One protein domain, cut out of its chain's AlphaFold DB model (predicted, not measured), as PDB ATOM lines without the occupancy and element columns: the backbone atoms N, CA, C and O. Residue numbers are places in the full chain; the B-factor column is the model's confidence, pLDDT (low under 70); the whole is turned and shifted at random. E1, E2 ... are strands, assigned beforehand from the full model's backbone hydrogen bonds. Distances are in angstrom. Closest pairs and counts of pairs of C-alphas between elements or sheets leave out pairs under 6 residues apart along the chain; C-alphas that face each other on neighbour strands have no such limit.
ATOM      1  N   VAL A  81      92.607 174.137 105.168       42.72
ATOM      2  CA  VAL A  81      92.311 173.017 106.069       42.72
ATOM      3  C   VAL A  81      91.087 173.392 106.881       42.72
ATOM      4  O   VAL A  81      90.982 174.504 107.397       42.72
ATOM      5  N   LYS A  82      90.159 172.448 107.033       37.84
ATOM      6  CA  LYS A  82      89.150 172.567 108.082       37.84
ATOM      7  C   LYS A  82      89.842 172.483 109.434       37.84
ATOM      8  O   LYS A  82      90.388 171.443 109.794       37.84
ATOM      9  N   ASP A  83      89.781 173.571 110.182       39.28
ATOM     10  CA  ASP A  83      90.137 173.595 111.590       39.28
ATOM     11  C   ASP A  83      89.259 172.572 112.333       39.28
ATOM     12  O   ASP A  83      88.029 172.654 112.312       39.28
ATOM     13  N   LYS A  84      89.891 171.576 112.968       40.19
ATOM     14  CA  LYS A  84      89.199 170.491 113.683       40.19
ATOM     15  C   LYS A  84      88.417 170.986 114.910       40.19
ATOM     16  O   LYS A  84      87.562 170.253 115.397       40.19
ATOM     17  N   VAL A  85      88.684 172.203 115.394       48.41
ATOM     18  CA  VAL A  85      88.045 172.801 116.576       48.41
ATOM     19  C   VAL A  85      86.943 173.782 116.182       48.41
ATOM     20  O   VAL A  85      85.858 173.745 116.753       48.41
ATOM     21  N   SER A  86      87.196 174.653 115.199       45.44
ATOM     22  CA  SER A  86      86.232 175.692 114.794       45.44
ATOM     23  C   SER A  86      85.387 175.330 113.568       45.44
ATOM     24  O   SER A  86      84.427 176.030 113.255       45.44
ATOM     25  N   GLY A  87      85.740 174.265 112.838       41.78
ATOM     26  CA  GLY A  87      85.107 173.884 111.571       41.78
ATOM     27  C   GLY A  87      85.373 174.857 110.414       41.78
ATOM     28  O   GLY A  87      84.955 174.589 109.285       41.78
ATOM     29  N   ALA A  88      86.069 175.969 110.673       42.75
ATOM     30  CA  ALA A  88      86.380 176.992 109.692       42.75
ATOM     31  C   ALA A  88      87.470 176.518 108.725       42.75
ATOM     32  O   ALA A  88      88.431 175.851 109.107       42.75
ATOM     33  N   LEU A  89      87.323 176.896 107.459       40.38
ATOM     34  CA  LEU A  89      88.355 176.749 106.442       40.38
ATOM     35  C   LEU A  89      89.454 177.790 106.712       40.38
ATOM     36  O   LEU A  89      89.246 178.970 106.439       40.38
ATOM     37  N   LYS A  90      90.598 177.366 107.260       44.38
ATOM     38  CA  LYS A  90      91.788 178.211 107.449       44.38
ATOM     39  C   LYS A  90      92.842 177.877 106.398       44.38
ATOM     40  O   LYS A  90      93.065 176.687 106.178       44.38
ATOM     41  N   PRO A  91      93.510 178.861 105.775       50.41
ATOM     42  CA  PRO A  91      94.650 178.578 104.909       50.41
ATOM     43  C   PRO A  91      95.701 177.740 105.655       50.41
ATOM     44  O   PRO A  91      96.075 178.054 106.781       50.41
ATOM     45  N   VAL A  92      96.170 176.663 105.018       50.28
ATOM     46  CA  VAL A  92      97.291 175.798 105.433       50.28
ATOM     47  C   VAL A  92      98.512 176.657 105.733       50.28
ATOM     48  O   VAL A  92      99.301 176.350 106.622       50.28
ATOM     49  N   SER A  93      98.673 177.726 104.963       49.38
ATOM     50  CA  SER A  93      99.773 178.658 105.063       49.38
ATOM     51  C   SER A  93      99.500 179.825 104.119       49.38
ATOM     52  O   SER A  93      99.173 179.564 102.964       49.38
ATOM     53  N   ASP A  94      99.730 181.067 104.546       54.31
ATOM     54  CA  ASP A  94      99.799 182.262 103.677       54.31
ATOM     55  C   ASP A  94     101.000 182.221 102.699       54.31
ATOM     56  O   ASP A  94     101.576 183.239 102.338       54.31
ATOM     57  N   VAL A  95     101.459 181.026 102.321       57.44
ATOM     58  CA  VAL A  95     102.689 180.814 101.561       57.44
ATOM     59  C   VAL A  95     102.354 180.795 100.080       57.44
ATOM     60  O   VAL A  95     101.877 179.793  99.549       57.44
ATOM     61  N   THR A  96     102.655 181.907  99.420       65.56
ATOM     62  CA  THR A  96     102.701 182.002  97.961       65.56
ATOM     63  C   THR A  96     103.916 181.229  97.439       65.56
ATOM     64  O   THR A  96     105.034 181.364  97.957       65.56
ATOM     65  N   LEU A  97     103.694 180.389  96.424       71.50
ATOM     66  CA  LEU A  97     104.757 179.698  95.694       71.50
ATOM     67  C   LEU A  97     105.000 180.370  94.343       71.50
ATOM     68  O   LEU A  97     104.061 180.692  93.609       71.50
ATOM     69  N   GLU A  98     106.274 180.509  94.003       80.00
ATOM     70  CA  GLU A  98     106.767 180.893  92.685       80.00
ATOM     71  C   GLU A  98     107.044 179.671  91.812       80.00
ATOM     72  O   GLU A  98     107.101 178.538  92.283       80.00
ATOM     73  N   GLU A  99     107.153 179.877  90.500       80.75
ATOM     74  CA  GLU A  99     107.389 178.767  89.576       80.75
ATOM     75  C   GLU A  99     108.673 178.004  89.898       80.75
ATOM     76  O   GLU A  99     109.737 178.592  90.082       80.75
ATOM     77  N   GLY A 100     108.569 176.678  89.917       76.88
ATOM     78  CA  GLY A 100     109.635 175.764  90.305       76.88
ATOM     79  C   GLY A 100     109.753 175.537  91.813       76.88
ATOM     80  O   GLY A 100     110.619 174.769  92.221       76.88
ATOM     81  N   GLU A 101     108.915 176.167  92.641       82.44
ATOM     82  CA  GLU A 101     108.956 175.979  94.090       82.44
ATOM     83  C   GLU A 101     108.082 174.813  94.567       82.44
ATOM     84  O   GLU A 101     107.096 174.420  93.939       82.44
ATOM     85  N   THR A 102     108.439 174.248  95.719       83.00
ATOM     86  CA  THR A 102     107.692 173.166  96.376       83.00
ATOM     87  C   THR A 102     107.624 173.412  97.876       83.00
ATOM     88  O   THR A 102     108.602 173.835  98.480       83.00
ATOM     89  N   LEU A 103     106.487 173.126  98.500       80.25
ATOM     90  CA  LEU A 103     106.261 173.217  99.936       80.25
ATOM     91  C   LEU A 103     105.794 171.867 100.475       80.25
ATOM     92  O   LEU A 103     104.776 171.328 100.045       80.25
ATOM     93  N   LEU A 104     106.501 171.359 101.478       82.56
ATOM     94  CA  LEU A 104     106.013 170.300 102.347       82.56
ATOM     95  C   LEU A 104     105.485 170.946 103.623       82.56
ATOM     96  O   LEU A 104     106.137 171.828 104.185       82.56
ATOM     97  N   TYR A 105     104.326 170.507 104.096       75.94
ATOM     98  CA  TYR A 105     103.721 171.011 105.322       75.94
ATOM     99  C   TYR A 105     103.059 169.891 106.125       75.94
ATOM    100  O   TYR A 105     102.678 168.846 105.599       75.94
ATOM    101  N   SER A 106     102.892 170.127 107.422       68.44
ATOM    102  CA  SER A 106     102.142 169.252 108.326       68.44
ATOM    103  C   SER A 106     101.019 170.026 109.016       68.44
ATOM    104  O   SER A 106     101.136 171.234 109.217       68.44
ATOM    105  N   GLU A 107      99.960 169.336 109.456       62.16
ATOM    106  CA  GLU A 107      98.906 169.949 110.293       62.16
ATOM    107  C   GLU A 107      99.465 170.533 111.607       62.16
ATOM    108  O   GLU A 107      98.868 171.438 112.181       62.16
ATOM    109  N   GLY A 108     100.622 170.044 112.073       64.00
ATOM    110  CA  GLY A 108     101.326 170.568 113.247       64.00
ATOM    111  C   GLY A 108     102.093 171.874 113.002       64.00
ATOM    112  O   GLY A 108     102.761 172.353 113.914       64.00
ATOM    113  N   GLY A 109     102.035 172.437 111.790       66.12
ATOM    114  CA  GLY A 109     102.647 173.723 111.445       66.12
ATOM    115  C   GLY A 109     104.107 173.654 110.990       66.12
ATOM    116  O   GLY A 109     104.684 174.691 110.670       66.12
ATOM    117  N   ALA A 110     104.716 172.465 110.923       73.38
ATOM    118  CA  ALA A 110     106.050 172.320 110.338       73.38
ATOM    119  C   ALA A 110     105.997 172.501 108.814       73.38
ATOM    120  O   ALA A 110     105.096 171.952 108.174       73.38
ATOM    121  N   THR A 111     106.970 173.220 108.245       81.12
ATOM    122  CA  THR A 111     107.063 173.498 106.806       81.12
ATOM    123  C   THR A 111     108.486 173.366 106.265       81.12
ATOM    124  O   THR A 111     109.449 173.770 106.917       81.12
ATOM    125  N   ILE A 112     108.611 172.897 105.024       88.25
ATOM    126  CA  ILE A 112     109.856 172.870 104.246       88.25
ATOM    127  C   ILE A 112     109.547 173.441 102.865       88.25
ATOM    128  O   ILE A 112     108.836 172.805 102.093       88.25
ATOM    129  N   LYS A 113     110.065 174.628 102.547       86.94
ATOM    130  CA  LYS A 113     109.950 175.233 101.216       86.94
ATOM    131  C   LYS A 113     111.254 175.030 100.447       86.94
ATOM    132  O   LYS A 113     112.320 175.379 100.944       86.94
ATOM    133  N   LEU A 114     111.157 174.467  99.251       90.56
ATOM    134  CA  LEU A 114     112.219 174.362  98.259       90.56
ATOM    135  C   LEU A 114     112.030 175.512  97.270       90.56
ATOM    136  O   LEU A 114     111.030 175.541  96.549       90.56
ATOM    137  N   CYS A 115     112.949 176.472  97.280       89.06
ATOM    138  CA  CYS A 115     112.903 177.640  96.410       89.06
ATOM    139  C   CYS A 115     113.499 177.322  95.032       89.06
ATOM    140  O   CYS A 115     114.370 176.459  94.886       89.06
ATOM    141  N   ASN A 116     113.076 178.069  94.016       90.00
ATOM    142  CA  ASN A 116     113.523 177.885  92.632       90.00
ATOM    143  C   ASN A 116     114.959 178.382  92.364       90.00
ATOM    144  O   ASN A 116     115.504 178.145  91.287       90.00
ATOM    145  N   ASP A 117     115.581 179.028  93.350       91.12
ATOM    146  CA  ASP A 117     116.982 179.453  93.359       91.12
ATOM    147  C   ASP A 117     117.901 178.492  94.142       91.12
ATOM    148  O   ASP A 117     119.081 178.777  94.344       91.12
ATOM    149  N   GLY A 118     117.368 177.346  94.583       89.62
ATOM    150  CA  GLY A 118     118.103 176.318  95.318       89.62
ATOM    151  C   GLY A 118     118.182 176.544  96.828       89.62
ATOM    152  O   GLY A 118     118.781 175.723  97.523       89.62
ATOM    153  N   ARG A 119     117.585 177.618  97.363       92.50
ATOM    154  CA  ARG A 119     117.438 177.779  98.815       92.50
ATOM    155  C   ARG A 119     116.405 176.806  99.381       92.50
ATOM    156  O   ARG A 119     115.427 176.450  98.725       92.50
ATOM    157  N   ILE A 120     116.592 176.432 100.643       93.06
ATOM    158  CA  ILE A 120     115.611 175.681 101.433       93.06
ATOM    159  C   ILE A 120     115.204 176.532 102.631       93.06
ATOM    160  O   ILE A 120     116.070 176.999 103.364       93.06
ATOM    161  N   ILE A 121     113.903 176.708 102.860       87.38
ATOM    162  CA  ILE A 121     113.370 177.431 104.020       87.38
ATOM    163  C   ILE A 121     112.652 176.446 104.943       87.38
ATOM    164  O   ILE A 121     111.632 175.857 104.582       87.38
ATOM    165  N   LEU A 122     113.168 176.286 106.160       87.56
ATOM    166  CA  LEU A 122     112.619 175.421 107.199       87.56
ATOM    167  C   LEU A 122     111.856 176.252 108.230       87.56
ATOM    168  O   LEU A 122     112.399 177.197 108.808       87.56
ATOM    169  N   ASN A 123     110.589 175.891 108.457       82.62
ATOM    170  CA  ASN A 123     109.681 176.512 109.429       82.62
ATOM    171  C   ASN A 123     109.672 178.050 109.389       82.62
ATOM    172  O   ASN A 123     109.544 178.687 110.431       82.62
ATOM    173  N   ARG A 124     109.868 178.643 108.200       78.50
ATOM    174  CA  ARG A 124     109.963 180.102 107.976       78.50
ATOM    175  C   ARG A 124     111.057 180.811 108.791       78.50
ATOM    176  O   ARG A 124     111.038 182.026 108.913       78.50
ATOM    177  N   LYS A 125     112.002 180.061 109.361       81.69
ATOM    178  CA  LYS A 125     112.995 180.582 110.314       81.69
ATOM    179  C   LYS A 125     114.425 180.281 109.931       81.69
ATOM    180  O   LYS A 125     115.314 181.008 110.344       81.69
ATOM    181  N   LEU A 126     114.668 179.211 109.189       89.56
ATOM    182  CA  LEU A 126     116.013 178.811 108.809       89.56
ATOM    183  C   LEU A 126     116.092 178.727 107.293       89.56
ATOM    184  O   LEU A 126     115.355 177.955 106.686       89.56
ATOM    185  N   VAL A 127     116.986 179.508 106.703       93.50
ATOM    186  CA  VAL A 127     117.322 179.440 105.284       93.50
ATOM    187  C   VAL A 127     118.625 178.674 105.143       93.50
ATOM    188  O   VAL A 127     119.621 179.026 105.768       93.50
ATOM    189  N   ILE A 128     118.624 177.640 104.313       95.06
ATOM    190  CA  ILE A 128     119.825 176.947 103.855       95.06
ATOM    191  C   ILE A 128     120.083 177.423 102.429       95.06
ATOM    192  O   ILE A 128     119.205 177.316 101.569       95.06
ATOM    193  N   LYS A 129     121.262 177.987 102.184       95.31
ATOM    194  CA  LYS A 129     121.671 178.470 100.864       95.31
ATOM    195  C   LYS A 129     122.277 177.344 100.019       95.31
ATOM    196  O   LYS A 129     122.741 176.347 100.575       95.31
ATOM    197  N   PRO A 130     122.345 177.510  98.684       94.25
ATOM    198  CA  PRO A 130     122.979 176.532  97.795       94.25
ATOM    199  C   PRO A 130     124.445 176.224  98.129       94.25
ATOM    200  O   PRO A 130     124.927 175.135  97.833       94.25
ATOM    201  N   ASP A 131     125.157 177.166  98.755       94.62
ATOM    202  CA  ASP A 131     126.545 177.001  99.202       94.62
ATOM    203  C   ASP A 131     126.682 176.222 100.528       94.62
ATOM    204  O   ASP A 131     127.790 176.028 101.025       94.62
ATOM    205  N   GLY A 132     125.562 175.767 101.102       90.50
ATOM    206  CA  GLY A 132     125.504 175.032 102.363       90.50
ATOM    207  C   GLY A 132     125.523 175.914 103.611       90.50
ATOM    208  O   GLY A 132     125.422 175.388 104.721       90.50
ATOM    209  N   THR A 133     125.625 177.238 103.467       94.81
ATOM    210  CA  THR A 133     125.534 178.156 104.605       94.81
ATOM    211  C   THR A 133     124.094 178.292 105.090       94.81
ATOM    212  O   THR A 133     123.131 178.079 104.348       94.81
ATOM    213  N   THR A 134     123.941 178.638 106.367       93.88
ATOM    214  CA  THR A 134     122.634 178.759 107.011       93.88
ATOM    215  C   THR A 134     122.427 180.140 107.606       93.88
ATOM    216  O   THR A 134     123.315 180.660 108.279       93.88
ATOM    217  N   GLU A 135     121.227 180.683 107.442       92.38
ATOM    218  CA  GLU A 135     120.809 181.954 108.029       92.38
ATOM    219  C   GLU A 135     119.534 181.758 108.847       92.38
ATOM    220  O   GLU A 135     118.566 181.155 108.381       92.38
ATOM    221  N   ILE A 136     119.533 182.270 110.077       89.69
ATOM    222  CA  ILE A 136     118.332 182.315 110.912       89.69
ATOM    223  C   ILE A 136     117.614 183.629 110.613       89.69
ATOM    224  O   ILE A 136     118.167 184.705 110.830       89.69
ATOM    225  N   LEU A 137     116.380 183.537 110.131       78.88
ATOM    226  CA  LEU A 137     115.487 184.670 109.948       78.88
ATOM    227  C   LEU A 137     114.975 185.103 111.323       78.88
ATOM    228  O   LEU A 137     114.269 184.364 112.013       78.88
TER     229      LEU A 137
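What this domain is: This is residues 81 to 137 of the 143 residues of an uncharacterized protein of Acetoanaerobium sticklandii (strain ATCC 12662 / DSM 519 / JCM 1433 / CCUG 9281 / NCIMB 10654 / HF) (UniProt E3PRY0). Little here is regular structure: five short strands, E2 to E6, zigzag into one twisted antiparallel sheet, in that order, and a loop, residues 81 to 91 with E1, lies away from it at one end. The printed part has 57 residues, six named strands and no named helix; it is all strand, with only 20 residues in strands. It is loose, radius of gyration of the C-alphas 13.4 A, spanning 43 by 24 by 14 A.

Where its parts are: Find C-alpha 89 at (88.355, 176.749, 106.442), where E1, residues 89 to 91, begins. E2, residues 102 to 105, and E3, residues 111 to 114, each measure 10.0 A. E4, residues 120 to 122, E5, 126 to 128, and E6, 134 to 136, follow, ending at C-alpha 136, (118.332, 182.315, 110.912).

How they stand to each other: E1 pairs with no named strand. E2 to E6 form a meander, antiparallel hairpins in succession; look for N 104 and O 112, N 113 and O 121, N 122 and O 126, N 127 and O 135, each 2.8 A.

The domain as a whole: The farthest C-alphas, Gly 87 and Asp 131, are 43.4 A apart. The printed part has no cut. Residues 81 to 96 and 106 to 109 have pLDDT under 70.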